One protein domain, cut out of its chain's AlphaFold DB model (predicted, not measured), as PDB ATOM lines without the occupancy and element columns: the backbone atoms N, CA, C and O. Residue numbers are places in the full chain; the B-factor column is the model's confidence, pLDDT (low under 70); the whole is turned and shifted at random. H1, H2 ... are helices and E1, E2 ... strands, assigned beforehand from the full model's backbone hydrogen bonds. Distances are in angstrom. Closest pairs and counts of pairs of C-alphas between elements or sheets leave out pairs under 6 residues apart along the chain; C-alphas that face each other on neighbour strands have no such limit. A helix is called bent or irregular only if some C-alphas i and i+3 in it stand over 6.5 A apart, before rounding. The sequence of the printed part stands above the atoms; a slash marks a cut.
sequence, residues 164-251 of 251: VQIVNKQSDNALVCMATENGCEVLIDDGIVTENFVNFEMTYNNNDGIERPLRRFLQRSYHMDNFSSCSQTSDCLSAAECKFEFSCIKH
ATOM      1  N   VAL A 164      79.579 120.403  99.345       66.50
ATOM      2  CA  VAL A 164      80.691 121.339  99.144       66.50
ATOM      3  C   VAL A 164      80.431 122.616  99.946       66.50
ATOM      4  O   VAL A 164      79.309 123.118  99.957       66.50
ATOM      5  N   GLN A 165      81.446 123.137 100.634       70.88
ATOM      6  CA  GLN A 165      81.345 124.330 101.483       70.88
ATOM      7  C   GLN A 165      82.598 125.217 101.393       70.88
ATOM      8  O   GLN A 165      83.699 124.719 101.166       70.88
ATOM      9  N   ILE A 166      82.437 126.528 101.622       74.69
ATOM     10  CA  ILE A 166      83.548 127.485 101.789       74.69
ATOM     11  C   ILE A 166      83.823 127.645 103.282       74.69
ATOM     12  O   ILE A 166      82.929 128.040 104.027       74.69
ATOM     13  N   VAL A 167      85.049 127.354 103.724       69.00
ATOM     14  CA  VAL A 167      85.368 127.236 105.163       69.00
ATOM     15  C   VAL A 167      86.208 128.393 105.692       69.00
ATOM     16  O   VAL A 167      86.253 128.616 106.900       69.00
ATOM     17  N   ASN A 168      86.829 129.192 104.825       62.81
ATOM     18  CA  ASN A 168      87.566 130.367 105.280       62.81
ATOM     19  C   ASN A 168      87.590 131.465 104.213       62.81
ATOM     20  O   ASN A 168      87.822 131.166 103.049       62.81
ATOM     21  N   LYS A 169      87.357 132.716 104.633       58.53
ATOM     22  CA  LYS A 169      87.571 133.961 103.867       58.53
ATOM     23  C   LYS A 169      88.520 134.860 104.663       58.53
ATOM     24  O   LYS A 169      88.129 135.933 105.120       58.53
ATOM     25  N   GLN A 170      89.731 134.394 104.948       49.44
ATOM     26  CA  GLN A 170      90.744 135.268 105.539       49.44
ATOM     27  C   GLN A 170      91.698 135.705 104.431       49.44
ATOM     28  O   GLN A 170      92.346 134.864 103.819       49.44
ATOM     29  N   SER A 171      91.762 137.026 104.200       55.25
ATOM     30  CA  SER A 171      92.698 137.708 103.287       55.25
ATOM     31  C   SER A 171      92.670 137.199 101.843       55.25
ATOM     32  O   SER A 171      93.550 136.439 101.466       55.25
ATOM     33  N   ASP A 172      91.657 137.610 101.068       66.94
ATOM     34  CA  ASP A 172      91.466 137.347  99.622       66.94
ATOM     35  C   ASP A 172      91.530 135.878  99.166       66.94
ATOM     36  O   ASP A 172      91.305 135.593  97.993       66.94
ATOM     37  N   ASN A 173      91.735 134.949 100.100       74.38
ATOM     38  CA  ASN A 173      91.825 133.522  99.877       74.38
ATOM     39  C   ASN A 173      90.583 132.814 100.421       74.38
ATOM     40  O   ASN A 173      90.119 133.059 101.541       74.38
ATOM     41  N   ALA A 174      90.059 131.908  99.606       78.44
ATOM     42  CA  ALA A 174      88.899 131.090  99.868       78.44
ATOM     43  C   ALA A 174      89.268 129.611  99.784       78.44
ATOM     44  O   ALA A 174      89.727 129.120  98.753       78.44
ATOM     45  N   LEU A 175      88.998 128.902 100.879       80.38
ATOM     46  CA  LEU A 175      89.119 127.451 100.939       80.38
ATOM     47  C   LEU A 175      87.758 126.817 100.663       80.38
ATOM     48  O   LEU A 175      86.786 127.127 101.359       80.38
ATOM     49  N   VAL A 176      87.706 125.908  99.691       78.12
ATOM     50  CA  VAL A 176      86.522 125.109  99.357       78.12
ATOM     51  C   VAL A 176      86.802 123.654  99.696       78.12
ATOM     52  O   VAL A 176      87.850 123.119  99.339       78.12
ATOM     53  N   CYS A 177      85.875 122.989 100.377       77.50
ATOM     54  CA  CYS A 177      86.043 121.589 100.738       77.50
ATOM     55  C   CYS A 177      84.770 120.770 100.611       77.50
ATOM     56  O   CYS A 177      83.660 121.302 100.668       77.50
ATOM     57  N   MET A 178      84.963 119.463 100.481       76.50
ATOM     58  CA  MET A 178      83.929 118.452 100.602       76.50
ATOM     59  C   MET A 178      83.738 118.110 102.081       76.50
ATOM     60  O   MET A 178      84.687 117.762 102.785       76.50
ATOM     61  N   ALA A 179      82.510 118.207 102.576       67.50
ATOM     62  CA  ALA A 179      82.145 117.707 103.885       67.50
ATOM     63  C   ALA A 179      82.028 116.178 103.831       67.50
ATOM     64  O   ALA A 179      81.285 115.614 103.029       67.50
ATOM     65  N   THR A 180      82.768 115.527 104.716       66.25
ATOM     66  CA  THR A 180      82.806 114.081 104.925       66.25
ATOM     67  C   THR A 180      82.446 113.780 106.381       66.25
ATOM     68  O   THR A 180      82.435 114.677 107.228       66.25
ATOM     69  N   GLU A 181      82.214 112.510 106.716       49.94
ATOM     70  CA  GLU A 181      82.003 112.084 108.111       49.94
ATOM     71  C   GLU A 181      83.186 112.441 109.032       49.94
ATOM     72  O   GLU A 181      83.007 112.633 110.234       49.94
ATOM     73  N   ASN A 182      84.389 112.581 108.463       62.47
ATOM     74  CA  ASN A 182      85.633 112.861 109.181       62.47
ATOM     75  C   ASN A 182      86.030 114.347 109.160       62.47
ATOM     76  O   ASN A 182      87.102 114.703 109.651       62.47
ATOM     77  N   GLY A 183      85.183 115.217 108.607       69.25
ATOM     78  CA  GLY A 183      85.428 116.653 108.515       69.25
ATOM     79  C   GLY A 183      85.528 117.156 107.077       69.25
ATOM     80  O   GLY A 183      84.824 116.691 106.190       69.25
ATOM     81  N   CYS A 184      86.364 118.163 106.861       74.31
ATOM     82  CA  CYS A 184      86.452 118.931 105.619       74.31
ATOM     83  C   CYS A 184      87.651 118.448 104.788       74.31
ATOM     84  O   CYS A 184      88.797 118.679 105.171       74.31
ATOM     85  N   GLU A 185      87.384 117.765 103.674       78.94
ATOM     86  CA  GLU A 185      88.393 117.355 102.694       78.94
ATOM     87  C   GLU A 185      88.584 118.470 101.669       78.94
ATOM     88  O   GLU A 185      87.677 118.794 100.899       78.94
ATOM     89  N   VAL A 186      89.746 119.117 101.710       78.25
ATOM     90  CA  VAL A 186      90.023 120.316 100.917       78.25
ATOM     91  C   VAL A 186      90.034 119.978  99.427       78.25
ATOM     92  O   VAL A 186      90.779 119.107  98.991       78.25
ATOM     93  N   LEU A 187      89.206 120.688  98.662       76.69
ATOM     94  CA  LEU A 187      89.119 120.586  97.204       76.69
ATOM     95  C   LEU A 187      89.899 121.711  96.524       76.69
ATOM     96  O   LEU A 187      90.498 121.507  95.474       76.69
ATOM     97  N   ILE A 188      89.846 122.904  97.121       77.75
ATOM     98  CA  ILE A 188      90.565 124.104  96.700       77.75
ATOM     99  C   ILE A 188      91.132 124.753  97.956       77.75
ATOM    100  O   ILE A 188      90.371 125.100  98.862       77.75
ATOM    101  N   ASP A 189      92.446 124.924  98.008       76.38
ATOM    102  CA  ASP A 189      93.163 125.539  99.125       76.38
ATOM    103  C   ASP A 189      93.593 126.994  98.860       76.38
ATOM    104  O   ASP A 189      93.872 127.707  99.825       76.38
ATOM    105  N   ASP A 190      93.572 127.453  97.602       77.25
ATOM    106  CA  ASP A 190      94.034 128.792  97.190       77.25
ATOM    107  C   ASP A 190      93.095 129.481  96.173       77.25
ATOM    108  O   ASP A 190      93.502 129.956  95.113       77.25
ATOM    109  N   GLY A 191      91.789 129.507  96.457       81.94
ATOM    110  CA  GLY A 191      90.832 130.264  95.644       81.94
ATOM    111  C   GLY A 191      90.946 131.764  95.900       81.94
ATOM    112  O   GLY A 191      90.960 132.175  97.051       81.94
ATOM    113  N   ILE A 192      90.950 132.600  94.865       83.25
ATOM    114  CA  ILE A 192      91.007 134.060  95.005       83.25
ATOM    115  C   ILE A 192      89.584 134.615  95.050       83.25
ATOM    116  O   ILE A 192      88.806 134.418  94.118       83.25
ATOM    117  N   VAL A 193      89.229 135.345  96.104       79.25
ATOM    118  CA  VAL A 193      87.921 135.998  96.251       79.25
ATOM    119  C   VAL A 193      88.111 137.429  96.729       79.25
ATOM    120  O   VAL A 193      88.462 137.677  97.877       79.25
ATOM    121  N   THR A 194      87.797 138.374  95.851       79.88
ATOM    122  CA  THR A 194      87.787 139.819  96.110       79.88
ATOM    123  C   THR A 194      86.363 140.373  95.975       79.88
ATOM    124  O   THR A 194      85.424 139.634  95.676       79.88
ATOM    125  N   GLU A 195      86.179 141.682  96.170       76.25
ATOM    126  CA  GLU A 195      84.874 142.344  96.011       76.25
ATOM    127  C   GLU A 195      84.295 142.205  94.590       76.25
ATOM    128  O   GLU A 195      83.091 141.998  94.436       76.25
ATOM    129  N   ASN A 196      85.154 142.260  93.563       82.94
ATOM    130  CA  ASN A 196      84.736 142.303  92.155       82.94
ATOM    131  C   ASN A 196      85.188 141.097  91.329       82.94
ATOM    132  O   ASN A 196      84.850 140.995  90.153       82.94
ATOM    133  N   PHE A 197      85.982 140.201  91.907       83.38
ATOM    134  CA  PHE A 197      86.591 139.099  91.177       83.38
ATOM    135  C   PHE A 197      86.683 137.853  92.036       83.38
ATOM    136  O   PHE A 197      87.087 137.914  93.198       83.38
ATOM    137  N   VAL A 198      86.353 136.727  91.425       84.62
ATOM    138  CA  VAL A 198      86.450 135.399  92.007       84.62
ATOM    139  C   VAL A 198      87.184 134.507  91.024       84.62
ATOM    140  O   VAL A 198      86.888 134.545  89.830       84.62
ATOM    141  N   ASN A 199      88.114 133.700  91.523       86.06
ATOM    142  CA  ASN A 199      88.786 132.666  90.761       86.06
ATOM    143  C   ASN A 199      89.031 131.431  91.620       86.06
ATOM    144  O   ASN A 199      89.591 131.525  92.707       86.06
ATOM    145  N   PHE A 200      88.664 130.272  91.100       85.50
ATOM    146  CA  PHE A 200      88.962 128.986  91.700       85.50
ATOM    147  C   PHE A 200      89.639 128.112  90.664       85.50
ATOM    148  O   PHE A 200      89.105 127.917  89.575       85.50
ATOM    149  N   GLU A 201      90.781 127.556  91.039       85.81
ATOM    150  CA  GLU A 201      91.457 126.512  90.290       85.81
ATOM    151  C   GLU A 201      91.529 125.267  91.168       85.81
ATOM    152  O   GLU A 201      91.829 125.352  92.358       85.81
ATOM    153  N   MET A 202      91.243 124.107  90.584       83.00
ATOM    154  CA  MET A 202      91.437 122.831  91.254       83.00
ATOM    155  C   MET A 202      91.977 121.778  90.298       83.00
ATOM    156  O   MET A 202      91.694 121.808  89.097       83.00
ATOM    157  N   THR A 203      92.602 120.763  90.884       82.00
ATOM    158  CA  THR A 203      92.809 119.467  90.244       82.00
ATOM    159  C   THR A 203      91.992 118.427  90.997       82.00
ATOM    160  O   THR A 203      92.022 118.382  92.225       82.00
ATOM    161  N   TYR A 204      91.253 117.592  90.275       75.00
ATOM    162  CA  TYR A 204      90.433 116.535  90.854       75.00
ATOM    163  C   TYR A 204      90.573 115.232  90.088       75.00
ATOM    164  O   TYR A 204      90.933 115.203  88.906       75.00
ATOM    165  N   ASN A 205      90.231 114.141  90.772       75.06
ATOM    166  CA  ASN A 205      90.075 112.864  90.115       75.06
ATOM    167  C   ASN A 205      88.683 112.771  89.475       75.06
ATOM    168  O   ASN A 205      87.660 112.857  90.154       75.06
ATOM    169  N   ASN A 206      88.632 112.581  88.158       71.31
ATOM    170  CA  ASN A 206      87.392 112.523  87.383       71.31
ATOM    171  C   ASN A 206      86.445 111.399  87.845       71.31
ATOM    172  O   ASN A 206      85.230 111.487  87.679       71.31
ATOM    173  N   ASN A 207      86.996 110.349  88.457       68.00
ATOM    174  CA  ASN A 207      86.216 109.217  88.955       68.00
ATOM    175  C   ASN A 207      85.462 109.525  90.255       68.00
ATOM    176  O   ASN A 207      84.550 108.782  90.610       68.00
ATOM    177  N   ASP A 208      85.801 110.620  90.938       65.19
ATOM    178  CA  ASP A 208      85.231 110.958  92.245       65.19
ATOM    179  C   ASP A 208      83.894 111.706  92.114       65.19
ATOM    180  O   ASP A 208      83.226 111.986  93.105       65.19
ATOM    181  N   GLY A 209      83.481 112.061  90.889       67.12
ATOM    182  CA  GLY A 209      82.201 112.731  90.627       67.12
ATOM    183  C   GLY A 209      82.089 114.153  91.201       67.12
ATOM    184  O   GLY A 209      81.004 114.734  91.179       67.12
ATOM    185  N   ILE A 210      83.196 114.721  91.689       69.62
ATOM    186  CA  ILE A 210      83.263 115.972  92.462       69.62
ATOM    187  C   ILE A 210      83.060 117.249  91.638       69.62
ATOM    188  O   ILE A 210      82.500 118.228  92.137       69.62
ATOM    189  N   GLU A 211      83.464 117.238  90.365       70.56
ATOM    190  CA  GLU A 211      83.444 118.412  89.478       70.56
ATOM    191  C   GLU A 211      82.077 119.096  89.456       70.56
ATOM    192  O   GLU A 211      81.938 120.317  89.474       70.56
ATOM    193  N   ARG A 212      81.036 118.272  89.388       64.06
ATOM    194  CA  ARG A 212      79.686 118.708  89.081       64.06
ATOM    195  C   ARG A 212      78.983 119.318  90.308       64.06
ATOM    196  O   ARG A 212      78.425 120.407  90.148       64.06
ATOM    197  N   PRO A 213      79.031 118.710  91.513       64.69
ATOM    198  CA  PRO A 213      78.654 119.372  92.764       64.69
ATOM    199  C   PRO A 213      79.422 120.673  93.011       64.69
ATOM    200  O   PRO A 213      78.805 121.691  93.325       64.69
ATOM    201  N   LEU A 214      80.744 120.677  92.802       72.81
ATOM    202  CA  LEU A 214      81.565 121.868  93.018       72.81
ATOM    203  C   LEU A 214      81.186 123.011  92.073       72.81
ATOM    204  O   LEU A 214      80.971 124.134  92.525       72.81
ATOM    205  N   ARG A 215      81.053 122.731  90.774       71.88
ATOM    206  CA  ARG A 215      80.630 123.719  89.776       71.88
ATOM    207  C   ARG A 215      79.344 124.427  90.185       71.88
ATOM    208  O   ARG A 215      79.294 125.654  90.185       71.88
ATOM    209  N   ARG A 216      78.308 123.656  90.532       67.88
ATOM    210  CA  ARG A 216      77.012 124.209  90.950       67.88
ATOM    211  C   ARG A 216      77.142 125.035  92.219       67.88
ATOM    212  O   ARG A 216      76.579 126.121  92.288       67.88
ATOM    213  N   PHE A 217      77.898 124.540  93.197       73.38
ATOM    214  CA  PHE A 217      78.152 125.264  94.434       73.38
ATOM    215  C   PHE A 217      78.808 126.630  94.166       73.38
ATOM    216  O   PHE A 217      78.350 127.639  94.701       73.38
ATOM    217  N   LEU A 218      79.818 126.692  93.293       75.81
ATOM    218  CA  LEU A 218      80.503 127.938  92.936       75.81
ATOM    219  C   LEU A 218      79.612 128.881  92.118       75.81
ATOM    220  O   LEU A 218      79.533 130.068  92.428       75.81
ATOM    221  N   GLN A 219      78.870 128.359  91.139       73.44
ATOM    222  CA  GLN A 219      77.885 129.142  90.389       73.44
ATOM    223  C   GLN A 219      76.829 129.729  91.323       73.44
ATOM    224  O   GLN A 219      76.612 130.933  91.321       73.44
ATOM    225  N   ARG A 220      76.218 128.930  92.198       71.06
ATOM    226  CA  ARG A 220      75.227 129.440  93.150       71.06
ATOM    227  C   ARG A 220      75.832 130.447  94.123       71.06
ATOM    228  O   ARG A 220      75.182 131.423  94.460       71.06
ATOM    229  N   SER A 221      77.070 130.244  94.557       71.75
ATOM    230  CA  SER A 221      77.716 131.152  95.508       71.75
ATOM    231  C   SER A 221      78.051 132.522  94.905       71.75
ATOM    232  O   SER A 221      78.112 133.496  95.652       71.75
ATOM    233  N   TYR A 222      78.262 132.613  93.583       73.69
ATOM    234  CA  TYR A 222      78.838 133.811  92.946       73.69
ATOM    235  C   TYR A 222      78.082 134.350  91.711       73.69
ATOM    236  O   TYR A 222      78.376 135.452  91.248       73.69
ATOM    237  N   HIS A 223      77.083 133.628  91.198       68.31
ATOM    238  CA  HIS A 223      76.253 134.008  90.043       68.31
ATOM    239  C   HIS A 223      74.884 134.600  90.443       68.31
ATOM    240  O   HIS A 223      74.082 134.926  89.578       68.31
ATOM    241  N   MET A 224      74.589 134.736  91.745       53.03
ATOM    242  CA  MET A 224      73.279 135.220  92.228       53.03
ATOM    243  C   MET A 224      73.043 136.724  92.025       53.03
ATOM    244  O   MET A 224      71.904 137.174  92.115       53.03
ATOM    245  N   ASP A 225      74.083 137.502  91.726       52.66
ATOM    246  CA  ASP A 225      73.934 138.917  91.397       52.66
ATOM    247  C   ASP A 225      73.997 139.055  89.873       52.66
ATOM    248  O   ASP A 225      75.050 138.820  89.290       52.66
ATOM    249  N   ASN A 226      72.908 139.491  89.225       53.16
ATOM    250  CA  ASN A 226      72.775 139.752  87.769       53.16
ATOM    251  C   ASN A 226      73.836 140.706  87.153       53.16
ATOM    252  O   ASN A 226      73.714 141.126  86.003       53.16
ATOM    253  N   PHE A 227      74.853 141.083  87.921       54.44
ATOM    254  CA  PHE A 227      75.968 141.946  87.568       54.44
ATOM    255  C   PHE A 227      77.283 141.178  87.374       54.44
ATOM    256  O   PHE A 227      78.279 141.800  87.017       54.44
ATOM    257  N   SER A 228      77.334 139.854  87.578       65.81
ATOM    258  CA  SER A 228      78.557 139.068  87.366       65.81
ATOM    259  C   SER A 228      78.593 138.321  86.026       65.81
ATOM    260  O   SER A 228      77.669 137.612  85.637       65.81
ATOM    261  N   SER A 229      79.701 138.461  85.293       81.06
ATOM    262  CA  SER A 229      80.055 137.604  84.156       81.06
ATOM    263  C   SER A 229      80.964 136.484  84.639       81.06
ATOM    264  O   SER A 229      82.063 136.756  85.116       81.06
ATOM    265  N   CYS A 230      80.515 135.238  84.507       80.00
ATOM    266  CA  CYS A 230      81.278 134.067  84.923       80.00
ATOM    267  C   CYS A 230      81.732 133.233  83.722       80.00
ATOM    268  O   CYS A 230      80.974 133.038  82.773       80.00
ATOM    269  N   SER A 231      82.951 132.710  83.788       82.75
ATOM    270  CA  SER A 231      83.522 131.752  82.847       82.75
ATOM    271  C   SER A 231      83.996 130.512  83.584       82.75
ATOM    272  O   SER A 231      84.431 130.585  84.732       82.75
ATOM    273  N   GLN A 232      83.951 129.374  82.905       82.31
ATOM    274  CA  GLN A 232      84.403 128.118  83.474       82.31
ATOM    275  C   GLN A 232      84.998 127.225  82.391       82.31
ATOM    276  O   GLN A 232      84.445 127.131  81.292       82.31
ATOM    277  N   THR A 233      86.082 126.538  82.726       82.56
ATOM    278  CA  THR A 233      86.726 125.528  81.888       82.56
ATOM    279  C   THR A 233      87.013 124.272  82.711       82.56
ATOM    280  O   THR A 233      87.248 124.335  83.917       82.56
ATOM    281  N   SER A 234      86.952 123.117  82.052       81.06
ATOM    282  CA  SER A 234      87.388 121.838  82.612       81.06
ATOM    283  C   SER A 234      88.252 121.152  81.561       81.06
ATOM    284  O   SER A 234      87.755 120.855  80.475       81.06
ATOM    285  N   ASP A 235      89.517 120.893  81.880       86.56
ATOM    286  CA  ASP A 235      90.479 120.247  80.989       86.56
ATOM    287  C   ASP A 235      91.112 119.042  81.679       86.56
ATOM    288  O   ASP A 235      91.686 119.147  82.761       86.56
ATOM    289  N   CYS A 236      91.037 117.874  81.044       79.62
ATOM    290  CA  CYS A 236      91.588 116.650  81.609       79.62
ATOM    291  C   CYS A 236      93.017 116.401  81.127       79.62
ATOM    292  O   CYS A 236      93.255 116.172  79.941       79.62
ATOM    293  N   LEU A 237      93.966 116.411  82.068       84.12
ATOM    294  CA  LEU A 237      95.364 116.052  81.818       84.12
ATOM    295  C   LEU A 237      95.504 114.542  81.567       84.12
ATOM    296  O   LEU A 237      96.387 114.108  80.828       84.12
ATOM    297  N   SER A 238      94.617 113.734  82.158       83.81
ATOM    298  CA  SER A 238      94.518 112.293  81.924       83.81
ATOM    299  C   SER A 238      93.081 111.780  82.111       83.81
ATOM    300  O   SER A 238      92.181 112.533  82.461       83.81
ATOM    301  N   ALA A 239      92.848 110.477  81.904       73.81
ATOM    302  CA  ALA A 239      91.534 109.862  82.137       73.81
ATOM    303  C   ALA A 239      91.075 109.944  83.606       73.81
ATOM    304  O   ALA A 239      89.876 109.899  83.877       73.81
ATOM    305  N   ALA A 240      92.029 110.036  84.535       77.62
ATOM    306  CA  ALA A 240      91.755 110.132  85.959       77.62
ATOM    307  C   ALA A 240      91.917 111.556  86.487       77.62
ATOM    308  O   ALA A 240      91.270 111.872  87.460       77.62
ATOM    309  N   GLU A 241      92.730 112.415  85.878       83.38
ATOM    310  CA  GLU A 241      93.088 113.719  86.445       83.38
ATOM    311  C   GLU A 241      92.581 114.856  85.563       83.38
ATOM    312  O   GLU A 241      92.977 114.977  84.398       83.38
ATOM    313  N   CYS A 242      91.726 115.700  86.136       81.94
ATOM    314  CA  CYS A 242      91.169 116.859  85.463       81.94
ATOM    315  C   CYS A 242      91.409 118.134  86.259       81.94
ATOM    316  O   CYS A 242      91.438 118.135  87.487       81.94
ATOM    317  N   LYS A 243      91.585 119.224  85.523       86.62
ATOM    318  CA  LYS A 243      91.701 120.576  86.033       86.62
ATOM    319  C   LYS A 243      90.388 121.297  85.777       86.62
ATOM    320  O   LYS A 243      89.859 121.236  84.672       86.62
ATOM    321  N   PHE A 244      89.873 121.970  86.793       85.88
ATOM    322  CA  PHE A 244      88.704 122.834  86.687       85.88
ATOM    323  C   PHE A 244      89.106 124.252  87.070       85.88
ATOM    324  O   PHE A 244      89.798 124.461  88.067       85.88
ATOM    325  N   GLU A 245      88.655 125.213  86.275       87.25
ATOM    326  CA  GLU A 245      88.848 126.635  86.512       87.25
ATOM    327  C   GLU A 245      87.492 127.338  86.441       87.25
ATOM    328  O   GLU A 245      86.701 127.129  85.519       87.25
ATOM    329  N   PHE A 246      87.206 128.169  87.437       86.75
ATOM    330  CA  PHE A 246      85.997 128.977  87.508       86.75
ATOM    331  C   PHE A 246      86.365 130.398  87.872       86.75
ATOM    332  O   PHE A 246      86.969 130.631  88.915       86.75
ATOM    333  N   SER A 247      85.924 131.349  87.058       86.25
ATOM    334  CA  SER A 247      86.132 132.765  87.306       86.25
ATOM    335  C   SER A 247      84.832 133.542  87.172       86.25
ATOM    336  O   SER A 247      84.022 133.252  86.295       86.25
ATOM    337  N   CYS A 248      84.632 134.542  88.024       84.00
ATOM    338  CA  CYS A 248      83.553 135.516  87.898       84.00
ATOM    339  C   CYS A 248      84.093 136.930  88.086       84.00
ATOM    340  O   CYS A 248      84.870 137.184  89.005       84.00
ATOM    341  N   ILE A 249      83.616 137.858  87.260       82.81
ATOM    342  CA  ILE A 249      83.872 139.296  87.372       82.81
ATOM    343  C   ILE A 249      82.539 139.991  87.622       82.81
ATOM    344  O   ILE A 249      81.612 139.815  86.833       82.81
ATOM    345  N   LYS A 250      82.442 140.776  88.694       79.62
ATOM    346  CA  LYS A 250      81.300 141.645  88.992       79.62
ATOM    347  C   LYS A 250      81.505 143.004  88.314       79.62
ATOM    348  O   LYS A 250      82.574 143.594  88.470       79.62
ATOM    349  N   HIS A 251      80.507 143.460  87.557       75.12
ATOM    350  CA  HIS A 251      80.476 144.755  86.860       75.12
ATOM    351  C   HIS A 251      79.749 145.831  87.659       75.12
ATOM    352  O   HIS A 251      78.797 145.485  88.397       75.12
TER     353      HIS A 251
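What this domain is: This is residues 164 to 251 of the 251 residues of an uncharacterized protein of Rheinheimera salexigens (UniProt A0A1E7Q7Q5). One twisted sheet of six strands curls round a single helix, H1, which lies in its hollow; the curl stays open, with the edge strands E1 and E5 apart. Long strands E4, E6 and E5 make one wall, and E3, bent at residue 190, leads into E2 and E1, which bring the other edge round to H1. The 88 printed residues hold six named strands and one named helix, in the order E1 E2 E3 E4 H1 E5 E6; across the antiparallel sheet the order is E1 E2 E3 E4 E6 E5. The class is mostly strand, and the whole is compact, with a radius of gyration of the C-alphas of 12.9 A and spans of 36 by 28 by 19 A.

How they stand to each other: Begin at E4, residues 197 to 205, and E6, residues 241 to 250, antiparallel neighbours at 169 degrees; look for N 200 and O 246, 2.8 A apart. Edge strand E5, residues 228 to 236, is the antiparallel neighbour of E6 and forms a hairpin with it, with N 233 and O 245 at 2.9 A. On the other side of E4 is E3, residues 183 to 193, which bends by 71 degrees at residue 190; N 192 and O 199 are 2.8 A apart. E3 forms a hairpin with E2, residues 173 to 180, where N 178 and O 185 are 2.8 A apart. E2 forms another with edge strand E1, residues 164 to 170, where N 165 and O 177 are 2.9 A apart. E1 E2 E3 E4 are a meander, each strand the antiparallel neighbour of the one before. H1, residues 211 to 222, is on one face of this sheet, giving two layers; every O i to N i+4 pair in it is within hydrogen-bond range. Its closest C-alphas to E1 are Leu 214 and Val 164, 6.2 A apart, and to E6 Tyr 222 and Cys 248, 7.1 A apart. E4, H1 and E5 form a split strand-helix-strand unit, two strands running the same way with E6 between them, and its crossover is right-handed.

Where its parts are: Find C-alpha 164 at (80.691, 121.339, 99.144); E1 runs 18.3 A from there. E2 spans 22.0 A, E3 23.0 A, E4 26.5 A, H1 16.4 A and E5 26.6 A. E6 spans 30.4 A and ends at C-alpha 250, (81.300, 141.645, 88.992).

The domain as a whole: The two C-alphas farthest apart, those of Asn 182 and His 251, are 39.3 A apart. The printed part has no cut, and its six links are tight. Mean pLDDT of the printed part is 74.5; look for values under 70 at, among others, residues 167 to 172 and 223 to 228.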